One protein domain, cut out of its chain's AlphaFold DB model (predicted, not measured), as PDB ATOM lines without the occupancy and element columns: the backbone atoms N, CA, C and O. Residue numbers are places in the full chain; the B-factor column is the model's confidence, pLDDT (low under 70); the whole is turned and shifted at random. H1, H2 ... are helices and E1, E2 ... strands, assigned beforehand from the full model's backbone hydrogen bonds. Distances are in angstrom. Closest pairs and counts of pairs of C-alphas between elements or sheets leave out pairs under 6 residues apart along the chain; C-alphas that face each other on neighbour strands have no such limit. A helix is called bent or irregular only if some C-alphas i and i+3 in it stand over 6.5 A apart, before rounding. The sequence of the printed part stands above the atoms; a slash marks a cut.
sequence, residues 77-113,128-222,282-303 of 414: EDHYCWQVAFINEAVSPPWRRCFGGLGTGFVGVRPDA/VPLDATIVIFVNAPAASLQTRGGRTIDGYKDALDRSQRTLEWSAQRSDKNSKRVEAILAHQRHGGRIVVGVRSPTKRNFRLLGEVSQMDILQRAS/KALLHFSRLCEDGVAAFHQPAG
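What this domain is: This is residues 77 to 113, 128 to 222 and 282 to 303 of the 414 residues of the protein "Hypothetical protein" of Alexandrium catenella (UniProt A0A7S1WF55). One long sheet is folded back on itself at E7, giving two leaves partly face to face, E1 E2 E3 E6 and E8 E5 E4. H2 and H3 pack at opposite ends of this fold, and H1 covers the face of the first leaf that is turned away from the second. The printed part has 154 residues, with three named helices and eight named strands in the order H1 E1 E2 E3 E4 E5 H2 E6 E7 E8 H3, a mixed class. The sheet, E1 E2 E3 E6 E7 E8 E5 E4, is mixed: E3 and E6 are parallel, the other neighbours antiparallel. The whole is compact and rounded, with a radius of gyration of the C-alphas of 14.5 A and spans of 41 by 34 by 32 A.

Where its parts are: H1, residues 81 to 90, begins at C-alpha 81 (-41.710, -55.864, 89.129). E1 is residues 95 to 100, E2 106 to 111 and E3 133 to 139, 19.4 A long. E4 is residues 159 to 161 and E5 166 to 170. H2, residues 179 to 189, measures 15.1 A. E6, residues 193 to 199, measures 20.0 A. E7, residues 206 to 219, measures 26.3 A and bends by 91 degrees at residue 213. E8, residues 282 to 290, measures 20.2 A and bends by 73 degrees at residue 287. H3, residues 292 to 299, ends at C-alpha 299 (-32.808, -35.480, 82.682).

How they stand to each other: The strongly twisted sheet is a folded sheet, bent back into two leaves that face each other, with E7 as the hinge. E1 and E2 form a hairpin, with N 96 and O 110 2.8 A apart. Further pairs within hydrogen-bond range are N 107 and O 135 of E2 and E3, 2.9 A; N 134 and O 193 of E3 and E6, 2.8 A; N 207 and O 198 of the hairpin E6 and E7, 2.8 A; N 284 and O 216 of E7 and E8, 2.8 A; N 169 and O 283 of E8 and E5, 2.8 A; and N 161 and O 166 of the hairpin E4 and E5, 2.8 A. The sheet curls round H1, with the C-alphas of Phe 86 and Phe 206 6.0 A apart, the closest of H1 and E7. It also curls round H2; the closest C-alphas of H2 and E7, Leu 185 and Met 215, are 6.2 A apart. H3 is on the sheet at a height of 7.0 A; the closest C-alphas of H3 and E7, Gly 294 and Leu 209, are 4.0 A apart. The three helices are apart from one another, and in each every O i to N i+4 pair is within hydrogen-bond range.

The domain as a whole: The two C-alphas farthest apart, of Ala 113 and Gly 303, are 42.2 A apart. Residues 114 to 127 are not printed, with 15.4 A between C-alphas 113 and 128, nor are residues 223 to 281, with 10.7 A between C-alphas 222 and 282. Of the links that are printed whole, E3 to E4 is long, 19 residues. Residues 147 to 156 in it have pLDDT under 70; the mean of the printed part is 92.8.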
ATOM      1  N   GLU A  77     -47.726 -58.638  89.665       86.12
ATOM      2  CA  GLU A  77     -46.562 -58.173  90.411       86.12
ATOM      3  C   GLU A  77     -45.253 -58.620  89.743       86.12
ATOM      4  O   GLU A  77     -44.336 -57.812  89.591       86.12
ATOM      5  N   ASP A  78     -45.206 -59.854  89.227       88.44
ATOM      6  CA  ASP A  78     -44.078 -60.357  88.436       88.44
ATOM      7  C   ASP A  78     -43.924 -59.581  87.120       88.44
ATOM      8  O   ASP A  78     -42.812 -59.301  86.664       88.44
ATOM      9  N   HIS A  79     -45.047 -59.218  86.489       89.44
ATOM     10  CA  HIS A  79     -45.036 -58.486  85.222       89.44
ATOM     11  C   HIS A  79     -44.555 -57.040  85.390       89.44
ATOM     12  O   HIS A  79     -43.842 -56.510  84.534       89.44
ATOM     13  N   TYR A  80     -44.939 -56.406  86.498       93.31
ATOM     14  CA  TYR A  80     -44.657 -55.008  86.808       93.31
ATOM     15  C   TYR A  80     -43.649 -54.868  87.957       93.31
ATOM     16  O   TYR A  80     -43.735 -53.929  88.750       93.31
ATOM     17  N   CYS A  81     -42.659 -55.764  88.018       94.50
ATOM     18  CA  CYS A  81     -41.710 -55.864  89.129       94.50
ATOM     19  C   CYS A  81     -41.010 -54.539  89.484       94.50
ATOM     20  O   CYS A  81     -40.789 -54.255  90.656       94.50
ATOM     21  N   TRP A  82     -40.721 -53.678  88.502       95.25
ATOM     22  CA  TRP A  82     -40.105 -52.366  88.742       95.25
ATOM     23  C   TRP A  82     -41.057 -51.344  89.363       95.25
ATOM     24  O   TRP A  82     -40.612 -50.496  90.132       95.25
ATOM     25  N   GLN A  83     -42.351 -51.412  89.032       95.88
ATOM     26  CA  GLN A  83     -43.364 -50.585  89.687       95.88
ATOM     27  C   GLN A  83     -43.573 -51.074  91.118       95.88
ATOM     28  O   GLN A  83     -43.559 -50.264  92.032       95.88
ATOM     29  N   VAL A  84     -43.672 -52.392  91.318       96.94
ATOM     30  CA  VAL A  84     -43.792 -53.014  92.648       96.94
ATOM     31  C   VAL A  84     -42.598 -52.671  93.537       96.94
ATOM     32  O   VAL A  84     -42.794 -52.266  94.676       96.94
ATOM     33  N   ALA A  85     -41.371 -52.759  93.017       97.06
ATOM     34  CA  ALA A  85     -40.170 -52.394  93.766       97.06
ATOM     35  C   ALA A  85     -40.204 -50.933  94.241       97.06
ATOM     36  O   ALA A  85     -39.852 -50.657  95.380       97.06
ATOM     37  N   PHE A  86     -40.673 -50.014  93.391       97.94
ATOM     38  CA  PHE A  86     -40.824 -48.608  93.764       97.94
ATOM     39  C   PHE A  86     -41.955 -48.377  94.767       97.94
ATOM     40  O   PHE A  86     -41.810 -47.576  95.682       97.94
ATOM     41  N   ILE A  87     -43.068 -49.103  94.636       97.69
ATOM     42  CA  ILE A  87     -44.148 -49.045  95.623       97.69
ATOM     43  C   ILE A  87     -43.636 -49.519  96.985       97.69
ATOM     44  O   ILE A  87     -43.886 -48.838  97.966       97.69
ATOM     45  N   ASN A  88     -42.870 -50.612  97.042       97.44
ATOM     46  CA  ASN A  88     -42.280 -51.119  98.287       97.44
ATOM     47  C   ASN A  88     -41.290 -50.135  98.933       97.44
ATOM     48  O   ASN A  88     -41.075 -50.195 100.139       97.44
ATOM     49  N   GLU A  89     -40.661 -49.263  98.140       97.50
ATOM     50  CA  GLU A  89     -39.810 -48.174  98.636       97.50
ATOM     51  C   GLU A  89     -40.655 -47.015  99.193       97.50
ATOM     52  O   GLU A  89     -40.298 -46.413 100.202       97.50
ATOM     53  N   ALA A  90     -41.790 -46.710  98.556       97.19
ATOM     54  CA  ALA A  90     -42.667 -45.602  98.937       97.19
ATOM     55  C   ALA A  90     -43.659 -45.935 100.066       97.19
ATOM     56  O   ALA A  90     -44.077 -45.029 100.795       97.19
ATOM     57  N   VAL A  91     -44.061 -47.203 100.171       97.31
ATOM     58  CA  VAL A  91     -45.073 -47.744 101.083       97.31
ATOM     59  C   VAL A  91     -44.592 -49.097 101.594       97.31
ATOM     60  O   VAL A  91     -44.366 -50.027 100.817       97.31
ATOM     61  N   SER A  92     -44.463 -49.217 102.913       96.19
ATOM     62  CA  SER A  92     -44.015 -50.452 103.554       96.19
ATOM     63  C   SER A  92     -44.957 -51.617 103.220       96.19
ATOM     64  O   SER A  92     -46.163 -51.494 103.436       96.19
ATOM     65  N   PRO A  93     -44.449 -52.751 102.705       96.00
ATOM     66  CA  PRO A  93     -45.260 -53.947 102.524       96.00
ATOM     67  C   PRO A  93     -45.637 -54.575 103.886       96.00
ATOM     68  O   PRO A  93     -44.868 -54.447 104.841       96.00
ATOM     69  N   PRO A  94     -46.763 -55.310 103.979       95.50
ATOM     70  CA  PRO A  94     -47.722 -55.573 102.907       95.50
ATOM     71  C   PRO A  94     -48.609 -54.357 102.597       95.50
ATOM     72  O   PRO A  94     -48.942 -53.560 103.471       95.50
ATOM     73  N   TRP A  95     -49.002 -54.224 101.332       96.12
ATOM     74  CA  TRP A  95     -49.950 -53.213 100.867       96.12
ATOM     75  C   TRP A  95     -50.929 -53.835  99.871       96.12
ATOM     76  O   TRP A  95     -50.602 -54.794  99.170       96.12
ATOM     77  N   ARG A  96     -52.118 -53.242  99.764       94.94
ATOM     78  CA  ARG A  96     -53.154 -53.605  98.791       94.94
ATOM     79  C   ARG A  96     -53.463 -52.448  97.851       94.94
ATOM     80  O   ARG A  96     -53.281 -51.281  98.191       94.94
ATOM     81  N   ARG A  97     -53.921 -52.761  96.640       95.12
ATOM     82  CA  ARG A  97     -54.346 -51.745  95.660       95.12
ATOM     83  C   ARG A  97     -55.766 -51.297  95.980       95.12
ATOM     84  O   ARG A  97     -56.638 -52.146  96.113       95.12
ATOM     85  N   CYS A  98     -55.998 -49.991  96.024       95.12
ATOM     86  CA  CYS A  98     -57.323 -49.407  96.256       95.12
ATOM     87  C   CYS A  98     -57.789 -48.496  95.109       95.12
ATOM     88  O   CYS A  98     -58.976 -48.214  94.996       95.12
ATOM     89  N   PHE A  99     -56.884 -48.057  94.226       95.75
ATOM     90  CA  PHE A  99     -57.233 -47.177  93.111       95.75
ATOM     91  C   PHE A  99     -56.308 -47.379  91.901       95.75
ATOM     92  O   PHE A  99     -55.116 -47.646  92.043       95.75
ATOM     93  N   GLY A 100     -56.833 -47.237  90.682       94.44
ATOM     94  CA  GLY A 100     -56.039 -47.411  89.460       94.44
ATOM     95  C   GLY A 100     -55.469 -48.827  89.284       94.44
ATOM     96  O   GLY A 100     -56.034 -49.813  89.750       94.44
ATOM     97  N   GLY A 101     -54.355 -48.948  88.558       93.38
ATOM     98  CA  GLY A 101     -53.732 -50.250  88.319       93.38
ATOM     99  C   GLY A 101     -52.331 -50.162  87.722       93.38
ATOM    100  O   GLY A 101     -51.981 -49.209  87.024       93.38
ATOM    101  N   LEU A 102     -51.524 -51.196  87.957       93.31
ATOM    102  CA  LEU A 102     -50.183 -51.290  87.380       93.31
ATOM    103  C   LEU A 102     -50.246 -51.243  85.842       93.31
ATOM    104  O   LEU A 102     -51.179 -51.748  85.215       93.31
ATOM    105  N   GLY A 103     -49.271 -50.571  85.229       90.31
ATOM    106  CA  GLY A 103     -49.249 -50.295  83.790       90.31
ATOM    107  C   GLY A 103     -50.222 -49.216  83.281       90.31
ATOM    108  O   GLY A 103     -50.263 -48.994  82.071       90.31
ATOM    109  N   THR A 104     -50.990 -48.536  84.146       90.50
ATOM    110  CA  THR A 104     -51.882 -47.418  83.741       90.50
ATOM    111  C   THR A 104     -51.253 -46.028  83.897       90.50
ATOM    112  O   THR A 104     -51.846 -45.035  83.487       90.50
ATOM    113  N   GLY A 105     -50.037 -45.956  84.448       92.62
ATOM    114  CA  GLY A 105     -49.330 -44.701  84.736       92.62
ATOM    115  C   GLY A 105     -49.498 -44.210  86.174       92.62
ATOM    116  O   GLY A 105     -48.703 -43.395  86.614       92.62
ATOM    117  N   PHE A 106     -50.450 -44.745  86.943       96.44
ATOM    118  CA  PHE A 106     -50.554 -44.494  88.381       96.44
ATOM    119  C   PHE A 106     -51.213 -45.675  89.110       96.44
ATOM    120  O   PHE A 106     -51.857 -46.524  88.490       96.44
ATOM    121  N   VAL A 107     -51.064 -45.731  90.432       97.00
ATOM    122  CA  VAL A 107     -51.762 -46.681  91.306       97.00
ATOM    123  C   VAL A 107     -51.940 -46.070  92.694       97.00
ATOM    124  O   VAL A 107     -51.019 -45.452  93.209       97.00
ATOM    125  N   GLY A 108     -53.114 -46.226  93.293       97.38
ATOM    126  CA  GLY A 108     -53.341 -45.983  94.714       97.38
ATOM    127  C   GLY A 108     -53.160 -47.280  95.486       97.38
ATOM    128  O   GLY A 108     -53.770 -48.303  95.150       97.38
ATOM    129  N   VAL A 109     -52.303 -47.234  96.497       97.38
ATOM    130  CA  VAL A 109     -52.011 -48.359  97.383       97.38
ATOM    131  C   VAL A 109     -52.212 -47.951  98.830       97.38
ATOM    132  O   VAL A 109     -51.981 -46.806  99.198       97.38
ATOM    133  N   ARG A 110     -52.626 -48.901  99.650       96.00
ATOM    134  CA  ARG A 110     -52.865 -48.722 101.077       96.00
ATOM    135  C   ARG A 110     -52.056 -49.779 101.836       96.00
ATOM    136  O   ARG A 110     -52.084 -50.934 101.402       96.00
ATOM    137  N   PRO A 111     -51.360 -49.435 102.935       96.06
ATOM    138  CA  PRO A 111     -50.790 -50.432 103.836       96.06
ATOM    139  C   PRO A 111     -51.874 -51.412 104.289       96.06
ATOM    140  O   PRO A 111     -53.004 -50.999 104.558       96.06
ATOM    141  N   ASP A 112     -51.559 -52.701 104.360       92.56
ATOM    142  CA  ASP A 112     -52.536 -53.685 104.818       92.56
ATOM    143  C   ASP A 112     -52.817 -53.462 106.307       92.56
ATOM    144  O   ASP A 112     -52.057 -53.863 107.189       92.56
ATOM    145  N   ALA A 113     -53.913 -52.757 106.589       84.06
ATOM    146  CA  ALA A 113     -54.427 -52.634 107.939       84.06
ATOM    147  C   ALA A 113     -54.985 -53.997 108.385       84.06
ATOM    148  O   ALA A 113     -55.557 -54.715 107.552       84.06
ATOM    149  N   VAL A 128     -60.883 -42.360  96.773       95.38
ATOM    150  CA  VAL A 128     -59.582 -42.881  97.199       95.38
ATOM    151  C   VAL A 128     -59.472 -42.701  98.717       95.38
ATOM    152  O   VAL A 128     -59.558 -41.556  99.173       95.38
ATOM    153  N   PRO A 129     -59.264 -43.776  99.505       95.12
ATOM    154  CA  PRO A 129     -59.097 -43.674 100.954       95.12
ATOM    155  C   PRO A 129     -57.985 -42.689 101.334       95.12
ATOM    156  O   PRO A 129     -56.977 -42.609 100.637       95.12
ATOM    157  N   LEU A 130     -58.150 -41.942 102.428       95.44
ATOM    158  CA  LEU A 130     -57.175 -40.918 102.843       95.44
ATOM    159  C   LEU A 130     -55.831 -41.506 103.284       95.44
ATOM    160  O   LEU A 130     -54.799 -40.869 103.113       95.44
ATOM    161  N   ASP A 131     -55.843 -42.729 103.812       95.50
ATOM    162  CA  ASP A 131     -54.652 -43.486 104.204       95.50
ATOM    163  C   ASP A 131     -53.925 -44.124 103.006       95.50
ATOM    164  O   ASP A 131     -52.837 -44.689 103.155       95.50
ATOM    165  N   ALA A 132     -54.505 -44.042 101.805       97.25
ATOM    166  CA  ALA A 132     -53.843 -44.491 100.596       97.25
ATOM    167  C   ALA A 132     -52.718 -43.528 100.191       97.25
ATOM    168  O   ALA A 132     -52.789 -42.317 100.372       97.25
ATOM    169  N   THR A 133     -51.680 -44.083  99.575       98.25
ATOM    170  CA  THR A 133     -50.669 -43.335  98.832       98.25
ATOM    171  C   THR A 133     -50.903 -43.542  97.342       98.25
ATOM    172  O   THR A 133     -50.894 -44.676  96.849       98.25
ATOM    173  N   ILE A 134     -51.082 -42.451  96.599       98.31
ATOM    174  CA  ILE A 134     -51.112 -42.481  95.137       98.31
ATOM    175  C   ILE A 134     -49.686 -42.374  94.607       98.31
ATOM    176  O   ILE A 134     -48.956 -41.426  94.883       98.31
ATOM    177  N   VAL A 135     -49.297 -43.351  93.800       98.31
ATOM    178  CA  VAL A 135     -47.998 -43.422  93.142       98.31
ATOM    179  C   VAL A 135     -48.191 -43.147  91.655       98.31
ATOM    180  O   VAL A 135     -48.849 -43.926  90.961       98.31
ATOM    181  N   ILE A 136     -47.611 -42.058  91.149       97.69
ATOM    182  CA  ILE A 136     -47.603 -41.706  89.723       97.69
ATOM    183  C   ILE A 136     -46.272 -42.153  89.112       97.69
ATOM    184  O   ILE A 136     -45.201 -41.856  89.630       97.69
ATOM    185  N   PHE A 137     -46.336 -42.872  87.994       96.38
ATOM    186  CA  PHE A 137     -45.179 -43.402  87.278       96.38
ATOM    187  C   PHE A 137     -44.939 -42.622  85.991       96.38
ATOM    188  O   PHE A 137     -45.724 -42.699  85.046       96.38
ATOM    189  N   VAL A 138     -43.797 -41.954  85.931       95.06
ATOM    190  CA  VAL A 138     -43.371 -41.124  84.807       95.06
ATOM    191  C   VAL A 138     -42.169 -41.778  84.138       95.06
ATOM    192  O   VAL A 138     -41.262 -42.284  84.801       95.06
ATOM    193  N   ASN A 139     -42.146 -41.804  82.810       93.75
ATOM    194  CA  ASN A 139     -40.939 -42.173  82.076       93.75
ATOM    195  C   ASN A 139     -40.182 -40.888  81.741       93.75
ATOM    196  O   ASN A 139     -40.793 -39.926  81.285       93.75
ATOM    197  N   ALA A 140     -38.864 -40.877  81.933       93.31
ATOM    198  CA  ALA A 140     -38.029 -39.773  81.476       93.31
ATOM    199  C   ALA A 140     -38.230 -39.535  79.961       93.31
ATOM    200  O   ALA A 140     -38.406 -40.515  79.230       93.31
ATOM    201  N   PRO A 141     -38.127 -38.294  79.447       90.69
ATOM    202  CA  PRO A 141     -38.308 -38.000  78.017       90.69
ATOM    203  C   PRO A 141     -37.371 -38.799  77.102       90.69
ATOM    204  O   PRO A 141     -37.701 -39.145  75.972       90.69
ATOM    205  N   ALA A 142     -36.187 -39.118  77.620       90.00
ATOM    206  CA  ALA A 142     -35.175 -39.929  76.966       90.00
ATOM    207  C   ALA A 142     -35.439 -41.446  77.012       90.00
ATOM    208  O   ALA A 142     -34.733 -42.213  76.352       90.00
ATOM    209  N   ALA A 143     -36.378 -41.910  77.841       87.88
ATOM    210  CA  ALA A 143     -36.629 -43.328  78.036       87.88
ATOM    211  C   ALA A 143     -37.204 -43.968  76.774       87.88
ATOM    212  O   ALA A 143     -38.022 -43.386  76.064       87.88
ATOM    213  N   SER A 144     -36.785 -45.207  76.502       80.94
ATOM    214  CA  SER A 144     -37.328 -45.975  75.385       80.94
ATOM    215  C   SER A 144     -38.848 -46.049  75.505       80.94
ATOM    216  O   SER A 144     -39.353 -46.494  76.544       80.94
ATOM    217  N   LEU A 145     -39.557 -45.664  74.442       76.25
ATOM    218  CA  LEU A 145     -41.009 -45.773  74.394       76.25
ATOM    219  C   LEU A 145     -41.415 -47.210  74.726       76.25
ATOM    220  O   LEU A 145     -40.951 -48.169  74.104       76.25
ATOM    221  N   GLN A 146     -42.260 -47.367  75.741       73.75
ATOM    222  CA  GLN A 146     -42.726 -48.687  76.135       73.75
ATOM    223  C   GLN A 146     -43.625 -49.239  75.031       73.75
ATOM    224  O   GLN A 146     -44.527 -48.559  74.553       73.75
ATOM    225  N   THR A 147     -43.406 -50.488  74.629       69.44
ATOM    226  CA  THR A 147     -44.293 -51.170  73.683       69.44
ATOM    227  C   THR A 147     -45.132 -52.211  74.413       69.44
ATOM    228  O   THR A 147     -44.572 -53.088  75.067       69.44
ATOM    229  N   ARG A 148     -46.460 -52.182  74.261       65.06
ATOM    230  CA  ARG A 148     -47.366 -53.229  74.765       65.06
ATOM    231  C   ARG A 148     -48.105 -53.871  73.597       65.06
ATOM    232  O   ARG A 148     -48.786 -53.184  72.845       65.06
ATOM    233  N   GLY A 149     -47.937 -55.182  73.410       65.06
ATOM    234  CA  GLY A 149     -48.530 -55.902  72.271       65.06
ATOM    235  C   GLY A 149     -48.094 -55.344  70.908       65.06
ATOM    236  O   GLY A 149     -48.910 -55.215  69.998       65.06
ATOM    237  N   GLY A 150     -46.834 -54.907  70.791       66.00
ATOM    238  CA  GLY A 150     -46.315 -54.262  69.581       66.00
ATOM    239  C   GLY A 150     -46.934 -52.891  69.277       66.00
ATOM    240  O   GLY A 150     -46.825 -52.417  68.147       66.00
ATOM    241  N   ARG A 151     -47.631 -52.261  70.232       60.28
ATOM    242  CA  ARG A 151     -48.035 -50.852  70.154       60.28
ATOM    243  C   ARG A 151     -47.088 -50.023  70.994       60.28
ATOM    244  O   ARG A 151     -46.978 -50.268  72.192       60.28
ATOM    245  N   THR A 152     -46.436 -49.056  70.369       61.62
ATOM    246  CA  THR A 152     -45.726 -47.995  71.076       61.62
ATOM    247  C   THR A 152     -46.749 -47.222  71.898       61.62
ATOM    248  O   THR A 152     -47.716 -46.688  71.353       61.62
ATOM    249  N   ILE A 153     -46.587 -47.239  73.215       66.62
ATOM    250  CA  ILE A 153     -47.321 -46.361  74.111       66.62
ATOM    251  C   ILE A 153     -46.704 -44.988  73.879       66.62
ATOM    252  O   ILE A 153     -45.506 -44.806  74.095       66.62
ATOM    253  N   ASP A 154     -47.513 -44.094  73.315       57.88
ATOM    254  CA  ASP A 154     -47.133 -42.723  72.991       57.88
ATOM    255  C   ASP A 154     -46.434 -42.088  74.197       57.88
ATOM    256  O   ASP A 154     -46.888 -42.247  75.335       57.88
ATOM    257  N   GLY A 155     -45.285 -41.463  73.953       60.34
ATOM    258  CA  GLY A 155     -44.479 -40.883  75.018       60.34
ATOM    259  C   GLY A 155     -45.239 -39.712  75.611       60.34
ATOM    260  O   GLY A 155     -45.552 -38.759  74.895       60.34
ATOM    261  N   TYR A 156     -45.560 -39.785  76.899       66.00
ATOM    262  CA  TYR A 156     -46.068 -38.623  77.607       66.00
ATOM    263  C   TYR A 156     -45.012 -37.520  77.512       66.00
ATOM    264  O   TYR A 156     -43.828 -37.754  77.761       66.00
ATOM    265  N   LYS A 157     -45.433 -36.335  77.065       74.00
ATOM    266  CA  LYS A 157     -44.576 -35.148  76.982       74.00
ATOM    267  C   LYS A 157     -44.527 -34.476  78.347       74.00
ATOM    268  O   LYS A 157     -44.859 -33.303  78.465       74.00
ATOM    269  N   ASP A 158     -44.185 -35.252  79.364       80.00
ATOM    270  CA  ASP A 158     -44.090 -34.717  80.707       80.00
ATOM    271  C   ASP A 158     -42.882 -33.771  80.751       80.00
ATOM    272  O   ASP A 158     -41.810 -34.081  80.217       80.00
ATOM    273  N   ALA A 159     -43.073 -32.591  81.334       92.00
ATOM    274  CA  ALA A 159     -42.076 -31.527  81.359       92.00
ATOM    275  C   ALA A 159     -41.785 -31.141  82.809       92.00
ATOM    276  O   ALA A 159     -42.655 -30.614  83.499       92.00
ATOM    277  N   LEU A 160     -40.570 -31.450  83.271       96.19
ATOM    278  CA  LEU A 160     -40.093 -31.094  84.606       96.19
ATOM    279  C   LEU A 160     -39.428 -29.716  84.565       96.19
ATOM    280  O   LEU A 160     -38.386 -29.553  83.925       96.19
ATOM    281  N   ASP A 161     -39.985 -28.759  85.299       97.06
ATOM    282  CA  ASP A 161     -39.341 -27.488  85.609       97.06
ATOM    283  C   ASP A 161     -38.684 -27.580  86.989       97.06
ATOM    284  O   ASP A 161     -39.330 -27.532  88.041       97.06
ATOM    285  N   ARG A 162     -37.354 -27.716  86.990       97.06
ATOM    286  CA  ARG A 162     -36.559 -27.804  88.221       97.06
ATOM    287  C   ARG A 162     -36.619 -26.516  89.046       97.06
ATOM    288  O   ARG A 162     -36.538 -26.594  90.271       97.06
ATOM    289  N   SER A 163     -36.723 -25.358  88.395       97.31
ATOM    290  CA  SER A 163     -36.694 -24.057  89.069       97.31
ATOM    291  C   SER A 163     -37.978 -23.817  89.859       97.31
ATOM    292  O   SER A 163     -37.919 -23.469  91.036       97.31
ATOM    293  N   GLN A 164     -39.121 -24.119  89.242       97.88
ATOM    294  CA  GLN A 164     -40.445 -23.997  89.856       97.88
ATOM    295  C   GLN A 164     -40.827 -25.218  90.697       97.88
ATOM    296  O   GLN A 164     -41.814 -25.179  91.426       97.88
ATOM    297  N   ARG A 165     -40.049 -26.307  90.613       98.31
ATOM    298  CA  ARG A 165     -40.375 -27.610  91.211       98.31
ATOM    299  C   ARG A 165     -41.753 -28.081  90.763       98.31
ATOM    300  O   ARG A 165     -42.580 -28.475  91.586       98.31
ATOM    301  N   THR A 166     -41.990 -28.037  89.457       98.25
ATOM    302  CA  THR A 166     -43.256 -28.456  88.860       98.25
ATOM    303  C   THR A 166     -43.053 -29.492  87.763       98.25
ATOM    304  O   THR A 166     -42.020 -29.526  87.098       98.25
ATOM    305  N   LEU A 167     -44.041 -30.366  87.580       97.75
ATOM    306  CA  LEU A 167     -44.093 -31.340  86.493       97.75
ATOM    307  C   LEU A 167     -45.448 -31.250  85.798       97.75
ATOM    308  O   LEU A 167     -46.476 -31.510  86.422       97.75
ATOM    309  N   GLU A 168     -45.452 -30.933  84.503       97.19
ATOM    310  CA  GLU A 168     -46.636 -31.157  83.669       97.19
ATOM    311  C   GLU A 168     -46.796 -32.666  83.474       97.19
ATOM    312  O   GLU A 168     -45.911 -33.321  82.924       97.19
ATOM    313  N   TRP A 169     -47.913 -33.211  83.948       96.25
ATOM    314  CA  TRP A 169     -48.263 -34.621  83.855       96.25
ATOM    315  C   TRP A 169     -49.558 -34.794  83.064       96.25
ATOM    316  O   TRP A 169     -50.558 -34.118  83.314       96.25
ATOM    317  N   SER A 170     -49.569 -35.744  82.130       94.62
ATOM    318  CA  SER A 170     -50.781 -36.145  81.411       94.62
ATOM    319  C   SER A 170     -51.310 -37.481  81.926       94.62
ATOM    320  O   SER A 170     -50.600 -38.488  81.944       94.62
ATOM    321  N   ALA A 171     -52.604 -37.540  82.237       93.50
ATOM    322  CA  ALA A 171     -53.253 -38.801  82.570       93.50
ATOM    323  C   ALA A 171     -53.376 -39.716  81.335       93.50
ATOM    324  O   ALA A 171     -53.164 -39.320  80.183       93.50
ATOM    325  N   GLN A 172     -53.761 -40.973  81.563       90.62
ATOM    326  CA  GLN A 172     -53.983 -41.926  80.479       90.62
ATOM    327  C   GLN A 172     -55.171 -41.493  79.602       90.62
ATOM    328  O   GLN A 172     -56.237 -41.156  80.108       90.62
ATOM    329  N   ARG A 173     -55.052 -41.656  78.276       86.94
ATOM    330  CA  ARG A 173     -56.114 -41.364  77.281       86.94
ATOM    331  C   ARG A 173     -57.456 -42.087  77.510       86.94
ATOM    332  O   ARG A 173     -58.447 -41.790  76.850       86.94
ATOM    333  N   SER A 174     -57.495 -43.085  78.392       90.75
ATOM    334  CA  SER A 174     -58.742 -43.735  78.804       90.75
ATOM    335  C   SER A 174     -59.568 -42.895  79.784       90.75
ATOM    336  O   SER A 174     -60.741 -43.202  79.969       90.75
ATOM    337  N   ASP A 175     -58.991 -41.860  80.404       94.19
ATOM    338  CA  ASP A 175     -59.683 -40.949  81.321       94.19
ATOM    339  C   ASP A 175     -60.491 -39.884  80.562       94.19
ATOM    340  O   ASP A 175     -60.224 -38.689  80.624       94.19
ATOM    341  N   LYS A 176     -61.479 -40.339  79.788       94.69
ATOM    342  CA  LYS A 176     -62.239 -39.505  78.839       94.69
ATOM    343  C   LYS A 176     -63.051 -38.383  79.482       94.69
ATOM    344  O   LYS A 176     -63.403 -37.434  78.796       94.69
ATOM    345  N   ASN A 177     -63.369 -38.528  80.765       95.44
ATOM    346  CA  ASN A 177     -64.244 -37.623  81.506       95.44
ATOM    347  C   ASN A 177     -63.500 -36.937  82.658       95.44
ATOM    348  O   ASN A 177     -64.145 -36.383  83.534       95.44
ATOM    349  N   SER A 178     -62.166 -37.022  82.698       96.19
ATOM    350  CA  SER A 178     -61.334 -36.502  83.796       96.19
ATOM    351  C   SER A 178     -61.629 -37.089  85.183       96.19
ATOM    352  O   SER A 178     -61.113 -36.590  86.175       96.19
ATOM    353  N   LYS A 179     -62.420 -38.166  85.283       95.75
ATOM    354  CA  LYS A 179     -62.831 -38.736  86.574       95.75
ATOM    355  C   LYS A 179     -61.637 -39.206  87.396       95.75
ATOM    356  O   LYS A 179     -61.639 -39.081  88.614       95.75
ATOM    357  N   ARG A 180     -60.613 -39.773  86.747       95.62
ATOM    358  CA  ARG A 180     -59.440 -40.289  87.469       95.62
ATOM    359  C   ARG A 180     -58.551 -39.154  87.947       95.62
ATOM    360  O   ARG A 180     -58.150 -39.177  89.103       95.62
ATOM    361  N   VAL A 181     -58.254 -38.176  87.088       96.81
ATOM    362  CA  VAL A 181     -57.455 -37.012  87.499       96.81
ATOM    363  C   VAL A 181     -58.162 -36.200  88.591       96.81
ATOM    364  O   VAL A 181     -57.508 -35.764  89.532       96.81
ATOM    365  N   GLU A 182     -59.489 -36.062  88.524       97.06
ATOM    366  CA  GLU A 182     -60.283 -35.362  89.538       97.06
ATOM    367  C   GLU A 182     -60.306 -36.123  90.868       97.06
ATOM    368  O   GLU A 182     -60.159 -35.496  91.913       97.06
ATOM    369  N   ALA A 183     -60.387 -37.457  90.852       97.06
ATOM    370  CA  ALA A 183     -60.279 -38.268  92.066       97.06
ATOM    371  C   ALA A 183     -58.889 -38.162  92.725       97.06
ATOM    372  O   ALA A 183     -58.794 -38.067  93.947       97.06
ATOM    373  N   ILE A 184     -57.811 -38.119  91.930       97.56
ATOM    374  CA  ILE A 184     -56.441 -37.898  92.436       97.56
ATOM    375  C   ILE A 184     -56.321 -36.500  93.058       97.56
ATOM    376  O   ILE A 184     -55.794 -36.359  94.160       97.56
ATOM    377  N   LEU A 185     -56.849 -35.475  92.383       97.62
ATOM    378  CA  LEU A 185     -56.872 -34.108  92.900       97.62
ATOM    379  C   LEU A 185     -57.678 -34.008  94.201       97.62
ATOM    380  O   LEU A 185     -57.237 -33.374  95.156       97.62
ATOM    381  N   ALA A 186     -58.854 -34.634  94.251       97.38
ATOM    382  CA  ALA A 186     -59.670 -34.680  95.454       97.38
ATOM    383  C   ALA A 186     -58.904 -35.360  96.593       97.38
ATOM    384  O   ALA A 186     -58.843 -34.809  97.685       97.38
ATOM    385  N   HIS A 187     -58.264 -36.503  96.345       97.88
ATOM    386  CA  HIS A 187     -57.440 -37.186  97.341       97.88
ATOM    387  C   HIS A 187     -56.340 -36.273  97.909       97.88
ATOM    388  O   HIS A 187     -56.229 -36.157  99.126       97.88
ATOM    389  N   GLN A 188     -55.607 -35.546  97.056       97.88
ATOM    390  CA  GLN A 188     -54.598 -34.573  97.496       97.88
ATOM    391  C   GLN A 188     -55.195 -33.460  98.371       97.88
ATOM    392  O   GLN A 188     -54.639 -33.139  99.419       97.88
ATOM    393  N   ARG A 189     -56.345 -32.896  97.979       97.56
ATOM    394  CA  ARG A 189     -57.012 -31.816  98.730       97.56
ATOM    395  C   ARG A 189     -57.474 -32.245 100.118       97.56
ATOM    396  O   ARG A 189     -57.508 -31.420 101.023       97.56
ATOM    397  N   HIS A 190     -57.805 -33.521 100.288       97.62
ATOM    398  CA  HIS A 190     -58.154 -34.086 101.590       97.62
ATOM    399  C   HIS A 190     -56.926 -34.522 102.412       97.62
ATOM    400  O   HIS A 190     -57.080 -35.193 103.428       97.62
ATOM    401  N   GLY A 191     -55.710 -34.152 101.993       97.50
ATOM    402  CA  GLY A 191     -54.467 -34.485 102.696       97.50
ATOM    403  C   GLY A 191     -53.902 -35.865 102.357       97.50
ATOM    404  O   GLY A 191     -52.983 -36.329 103.027       97.50
ATOM    405  N   GLY A 192     -54.439 -36.523 101.329       97.94
ATOM    406  CA  GLY A 192     -53.920 -37.780 100.816       97.94
ATOM    407  C   GLY A 192     -52.531 -37.622 100.198       97.94
ATOM    408  O   GLY A 192     -52.196 -36.592  99.606       97.94
ATOM    409  N   ARG A 193     -51.702 -38.659 100.332       98.19
ATOM    410  CA  ARG A 193     -50.294 -38.608  99.933       98.19
ATOM    411  C   ARG A 193     -50.121 -38.981  98.465       98.19
ATOM    412  O   ARG A 193     -50.555 -40.047  98.032       98.19
ATOM    413  N   ILE A 194     -49.395 -38.156  97.710       98.50
ATOM    414  CA  ILE A 194     -49.057 -38.440  96.309       98.50
ATOM    415  C   ILE A 194     -47.546 -38.379  96.099       98.50
ATOM    416  O   ILE A 194     -46.907 -37.366  96.371       98.50
ATOM    417  N   VAL A 195     -46.976 -39.444  95.541       98.50
ATOM    418  CA  VAL A 195     -45.551 -39.530  95.201       98.50
ATOM    419  C   VAL A 195     -45.358 -39.797  93.714       98.50
ATOM    420  O   VAL A 195     -46.134 -40.521  93.086       98.50
ATOM    421  N   VAL A 196     -44.293 -39.236  93.142       98.38
ATOM    422  CA  VAL A 196     -43.959 -39.421  91.725       98.38
ATOM    423  C   VAL A 196     -42.666 -40.216  91.596       98.38
ATOM    424  O   VAL A 196     -41.622 -39.821  92.114       98.38
ATOM    425  N   GLY A 197     -42.729 -41.336  90.883       97.69
ATOM    426  CA  GLY A 197     -41.576 -42.136  90.495       97.69
ATOM    427  C   GLY A 197     -41.207 -41.893  89.040       97.69
ATOM    428  O   GLY A 197     -42.057 -42.003  88.158       97.69
ATOM    429  N   VAL A 198     -39.929 -41.642  88.766       96.69
ATOM    430  CA  VAL A 198     -39.396 -41.469  87.410       96.69
ATOM    431  C   VAL A 198     -38.538 -42.657  87.012       96.69
ATOM    432  O   VAL A 198     -37.616 -43.053  87.725       96.69
ATOM    433  N   ARG A 199     -38.803 -43.211  85.831       95.25
ATOM    434  CA  ARG A 199     -37.972 -44.236  85.208       95.25
ATOM    435  C   ARG A 199     -36.978 -43.605  84.244       95.25
ATOM    436  O   ARG A 199     -37.362 -43.013  83.238       95.25
ATOM    437  N   SER A 200     -35.698 -43.809  84.533       93.12
ATOM    438  CA  SER A 200     -34.598 -43.372  83.670       93.12
ATOM    439  C   SER A 200     -34.547 -44.157  82.342       93.12
ATOM    440  O   SER A 200     -35.038 -45.289  82.280       93.12
ATOM    441  N   PRO A 201     -33.889 -43.638  81.293       89.31
ATOM    442  CA  PRO A 201     -33.653 -44.380  80.053       89.31
ATOM    443  C   PRO A 201     -32.735 -45.595  80.211       89.31
ATOM    444  O   PRO A 201     -32.895 -46.585  79.500       89.31
ATOM    445  N   THR A 202     -31.760 -45.522  81.119       87.69
ATOM    446  CA  THR A 202     -30.710 -46.547  81.247       87.69
ATOM    447  C   THR A 202     -31.071 -47.649  82.237       87.69
ATOM    448  O   THR A 202     -30.739 -48.815  82.021       87.69
ATOM    449  N   LYS A 203     -31.779 -47.301  83.314       85.75
ATOM    450  CA  LYS A 203     -32.212 -48.228  84.363       85.75
ATOM    451  C   LYS A 203     -33.698 -48.517  84.219       85.75
ATOM    452  O   LYS A 203     -34.499 -47.638  83.922       85.75
ATOM    453  N   ARG A 204     -34.084 -49.769  84.464       88.75
ATOM    454  CA  ARG A 204     -35.497 -50.179  84.428       88.75
ATOM    455  C   ARG A 204     -36.274 -49.761  85.680       88.75
ATOM    456  O   ARG A 204     -37.499 -49.724  85.628       88.75
ATOM    457  N   ASN A 205     -35.563 -49.438  86.755       94.50
ATOM    458  CA  ASN A 205     -36.118 -49.094  88.057       94.50
ATOM    459  C   ASN A 205     -36.615 -47.646  88.058       94.50
ATOM    460  O   ASN A 205     -36.047 -46.787  87.377       94.50
ATOM    461  N   PHE A 206     -37.642 -47.385  88.860       96.81
ATOM    462  CA  PHE A 206     -38.077 -46.028  89.157       96.81
ATOM    463  C   PHE A 206     -37.242 -45.447  90.302       96.81
ATOM    464  O   PHE A 206     -36.741 -46.181  91.154       96.81
ATOM    465  N   ARG A 207     -37.072 -44.127  90.287       97.62
ATOM    466  CA  ARG A 207     -36.489 -43.329  91.366       97.62
ATOM    467  C   ARG A 207     -37.508 -42.302  91.822       97.62
ATOM    468  O   ARG A 207     -38.239 -41.770  90.989       97.62
ATOM    469  N   LEU A 208     -37.544 -42.022  93.119       98.25
ATOM    470  CA  LEU A 208     -38.426 -40.998  93.664       98.25
ATOM    471  C   LEU A 208     -38.021 -39.638  93.088       98.25
ATOM    472  O   LEU A 208     -36.867 -39.238  93.211       98.25
ATOM    473  N   LEU A 209     -38.961 -38.955  92.441       98.19
ATOM    474  CA  LEU A 209     -38.801 -37.575  91.985       98.19
ATOM    475  C   LEU A 209     -39.149 -36.590  93.095       98.19
ATOM    476  O   LEU A 209     -38.438 -35.610  93.279       98.19
ATOM    477  N   GLY A 210     -40.216 -36.867  93.837       98.31
ATOM    478  CA  GLY A 210     -40.660 -36.035  94.944       98.31
ATOM    479  C   GLY A 210     -42.068 -36.393  95.400       98.31
ATOM    480  O   GLY A 210     -42.762 -37.206  94.779       98.31
ATOM    481  N   GLU A 211     -42.469 -35.759  96.494       98.50
ATOM    482  CA  GLU A 211     -43.831 -35.786  97.018       98.50
ATOM    483  C   GLU A 211     -44.579 -34.536  96.544       98.50
ATOM    484  O   GLU A 211     -44.039 -33.424  96.581       98.50
ATOM    485  N   VAL A 212     -45.795 -34.729  96.038       98.50
ATOM    486  CA  VAL A 212     -46.606 -33.654  95.461       98.50
ATOM    487  C   VAL A 212     -47.262 -32.877  96.597       98.50
ATOM    488  O   VAL A 212     -48.075 -33.422  97.338       98.50
ATOM    489  N   SER A 213     -46.922 -31.597  96.726       98.25
ATOM    490  CA  SER A 213     -47.522 -30.693  97.709       98.25
ATOM    491  C   SER A 213     -48.829 -30.084  97.218       98.25
ATOM    492  O   SER A 213     -49.726 -29.848  98.020       98.25
ATOM    493  N   GLN A 214     -48.942 -29.832  95.913       98.38
ATOM    494  CA  GLN A 214     -50.125 -29.253  95.278       98.38
ATOM    495  C   GLN A 214     -50.302 -29.822  93.871       98.38
ATOM    496  O   GLN A 214     -49.331 -30.142  93.188       98.38
ATOM    497  N   MET A 215     -51.552 -29.954  93.441       98.31
ATOM    498  CA  MET A 215     -51.906 -30.407  92.105       98.31
ATOM    499  C   MET A 215     -52.948 -29.468  91.507       98.31
ATOM    500  O   MET A 215     -53.977 -29.217  92.129       98.31
ATOM    501  N   ASP A 216     -52.709 -29.009  90.282       98.25
ATOM    502  CA  ASP A 216     -53.618 -28.123  89.556       98.25
ATOM    503  C   ASP A 216     -54.007 -28.741  88.213       98.25
ATOM    504  O   ASP A 216     -53.161 -29.249  87.479       98.25
ATOM    505  N   ILE A 217     -55.294 -28.720  87.859       97.62
ATOM    506  CA  ILE A 217     -55.745 -29.204  86.546       97.62
ATOM    507  C   ILE A 217     -55.493 -28.104  85.519       97.62
ATOM    508  O   ILE A 217     -56.186 -27.089  85.509       97.62
ATOM    509  N   LEU A 218     -54.534 -28.337  84.625       97.31
ATOM    510  CA  LEU A 218     -54.266 -27.454  83.488       97.31
ATOM    511  C   LEU A 218     -55.311 -27.639  82.393       97.31
ATOM    512  O   LEU A 218     -55.724 -26.687  81.736       97.31
ATOM    513  N   GLN A 219     -55.726 -28.887  82.181       96.69
ATOM    514  CA  GLN A 219     -56.598 -29.247  81.081       96.69
ATOM    515  C   GLN A 219     -57.468 -30.440  81.455       96.69
ATOM    516  O   GLN A 219     -56.973 -31.486  81.871       96.69
ATOM    517  N   ARG A 220     -58.779 -30.305  81.260       97.31
ATOM    518  CA  ARG A 220     -59.710 -31.433  81.351       97.31
ATOM    519  C   ARG A 220     -59.705 -32.233  80.055       97.31
ATOM    520  O   ARG A 220     -59.430 -31.698  78.984       97.31
ATOM    521  N   ALA A 221     -60.051 -33.509  80.162       96.56
ATOM    522  CA  ALA A 221     -60.291 -34.356  79.011       96.56
ATOM    523  C   ALA A 221     -61.361 -33.716  78.119       96.56
ATOM    524  O   ALA A 221     -62.424 -33.318  78.598       96.56
ATOM    525  N   SER A 222     -61.071 -33.616  76.827       96.88
ATOM    526  CA  SER A 222     -61.957 -32.977  75.859       96.88
ATOM    527  C   SER A 222     -62.139 -33.863  74.634       96.88
ATOM    528  O   SER A 222     -61.261 -34.643  74.246       96.88
ATOM    529  N   LYS A 282     -54.642 -33.059  81.633       96.38
ATOM    530  CA  LYS A 282     -53.319 -32.665  82.103       96.38
ATOM    531  C   LYS A 282     -53.414 -31.960  83.443       96.38
ATOM    532  O   LYS A 282     -54.337 -31.178  83.682       96.38
ATOM    533  N   ALA A 283     -52.418 -32.193  84.279       97.50
ATOM    534  CA  ALA A 283     -52.263 -31.531  85.556       97.50
ATOM    535  C   ALA A 283     -50.823 -31.052  85.752       97.50
ATOM    536  O   ALA A 283     -49.883 -31.651  85.234       97.50
ATOM    537  N   LEU A 284     -50.667 -29.977  86.514       98.00
ATOM    538  CA  LEU A 284     -49.394 -29.486  87.006       98.00
ATOM    539  C   LEU A 284     -49.202 -30.015  88.425       98.00
ATOM    540  O   LEU A 284     -50.026 -29.770  89.305       98.00
ATOM    541  N   LEU A 285     -48.141 -30.787  88.631       98.38
ATOM    542  CA  LEU A 285     -47.772 -31.321  89.937       98.38
ATOM    543  C   LEU A 285     -46.703 -30.416  90.538       98.38
ATOM    544  O   LEU A 285     -45.634 -30.274  89.952       98.38
ATOM    545  N   HIS A 286     -46.976 -29.829  91.696       98.62
ATOM    546  CA  HIS A 286     -46.032 -29.019  92.459       98.62
ATOM    547  C   HIS A 286     -45.393 -29.880  93.544       98.62
ATOM    548  O   HIS A 286     -46.092 -30.601  94.254       98.62
ATOM    549  N   PHE A 287     -44.075 -29.789  93.697       98.50
ATOM    550  CA  PHE A 287     -43.329 -30.545  94.699       98.50
ATOM    551  C   PHE A 287     -42.819 -29.625  95.804       98.50
ATOM    552  O   PHE A 287     -42.194 -28.598  95.530       98.50
ATOM    553  N   SER A 288     -42.971 -30.046  97.061       97.25
ATOM    554  CA  SER A 288     -42.322 -29.365  98.189       97.25
ATOM    555  C   SER A 288     -40.798 -29.446  98.055       97.25
ATOM    556  O   SER A 288     -40.075 -28.453  98.189       97.25
ATOM    557  N   ARG A 289     -40.310 -30.641  97.710       98.00
ATOM    558  CA  ARG A 289     -38.903 -30.950  97.484       98.00
ATOM    559  C   ARG A 289     -38.756 -31.936  96.331       98.00
ATOM    560  O   ARG A 289     -39.440 -32.954  96.282       98.00
ATOM    561  N   LEU A 290     -37.801 -31.647  95.453       98.50
ATOM    562  CA  LEU A 290     -37.333 -32.590  94.446       98.50
ATOM    563  C   LEU A 290     -36.173 -33.422  95.002       98.50
ATOM    564  O   LEU A 290     -35.260 -32.901  95.647       98.50
ATOM    565  N   CYS A 291     -36.205 -34.721  94.738       98.25
ATOM    566  CA  CYS A 291     -35.115 -35.642  95.015       98.25
ATOM    567  C   CYS A 291     -34.121 -35.612  93.849       98.25
ATOM    568  O   CYS A 291     -34.484 -35.905  92.708       98.25
ATOM    569  N   GLU A 292     -32.856 -35.300  94.138       98.00
ATOM    570  CA  GLU A 292     -31.796 -35.178  93.124       98.00
ATOM    571  C   GLU A 292     -31.636 -36.453  92.281       98.00
ATOM    572  O   GLU A 292     -31.473 -36.367  91.067       98.00
ATOM    573  N   ASP A 293     -31.792 -37.638  92.881       97.62
ATOM    574  CA  ASP A 293     -31.748 -38.919  92.162       97.62
ATOM    575  C   ASP A 293     -32.858 -39.055  91.107       97.62
ATOM    576  O   ASP A 293     -32.621 -39.572  90.011       97.62
ATOM    577  N   GLY A 294     -34.074 -38.598  91.420       97.38
ATOM    578  CA  GLY A 294     -35.199 -38.604  90.488       97.38
ATOM    579  C   GLY A 294     -35.058 -37.547  89.396       97.38
ATOM    580  O   GLY A 294     -35.334 -37.835  88.231       97.38
ATOM    581  N   VAL A 295     -34.551 -36.359  89.740       97.62
ATOM    582  CA  VAL A 295     -34.229 -35.292  88.775       97.62
ATOM    583  C   VAL A 295     -33.136 -35.754  87.807       97.62
ATOM    584  O   VAL A 295     -33.279 -35.616  86.591       97.62
ATOM    585  N   ALA A 296     -32.073 -36.375  88.324       96.50
ATOM    586  CA  ALA A 296     -31.004 -36.953  87.518       96.50
ATOM    587  C   ALA A 296     -31.531 -38.073  86.608       96.50
ATOM    588  O   ALA A 296     -31.158 -38.141  85.439       96.50
ATOM    589  N   ALA A 297     -32.435 -38.923  87.110       95.69
ATOM    590  CA  ALA A 297     -33.094 -39.950  86.307       95.69
ATOM    591  C   ALA A 297     -33.972 -39.359  85.188       95.69
ATOM    592  O   ALA A 297     -34.006 -39.931  84.096       95.69
ATOM    593  N   PHE A 298     -34.650 -38.233  85.440       95.69
ATOM    594  CA  PHE A 298     -35.514 -37.549  84.474       95.69
ATOM    595  C   PHE A 298     -34.721 -36.894  83.338       95.69
ATOM    596  O   PHE A 298     -35.067 -37.052  82.169       95.69
ATOM    597  N   HIS A 299     -33.636 -36.188  83.666       95.31
ATOM    598  CA  HIS A 299     -32.808 -35.480  82.682       95.31
ATOM    599  C   HIS A 299     -31.700 -36.329  82.065       95.31
ATOM    600  O   HIS A 299     -30.962 -35.834  81.211       95.31
ATOM    601  N   GLN A 300     -31.555 -37.589  82.481       93.31
ATOM    602  CA  GLN A 300     -30.539 -38.454  81.909       93.31
ATOM    603  C   GLN A 300     -30.745 -38.510  80.387       93.31
ATOM    604  O   GLN A 300     -31.837 -38.876  79.943       93.31
ATOM    605  N   PRO A 301     -29.731 -38.154  79.576       90.25
ATOM    606  CA  PRO A 301     -29.868 -38.213  78.132       90.25
ATOM    607  C   PRO A 301     -30.192 -39.646  77.730       90.25
ATOM    608  O   PRO A 301     -29.826 -40.598  78.431       90.25
ATOM    609  N   ALA A 302     -30.862 -39.810  76.589       84.75
ATOM    610  CA  ALA A 302     -31.048 -41.130  76.015       84.75
ATOM    611  C   ALA A 302     -29.642 -41.655  75.771       84.75
ATOM    612  O   ALA A 302     -28.959 -41.171  74.867       84.75
ATOM    613  N   GLY A 303     -29.177 -42.552  76.648       75.56
ATOM    614  CA  GLY A 303     -27.876 -43.176  76.509       75.56
ATOM    615  C   GLY A 303     -27.893 -43.749  75.113       75.56
ATOM    616  O   GLY A 303     -28.726 -44.611  74.839       75.56
TER     617      GLY A 303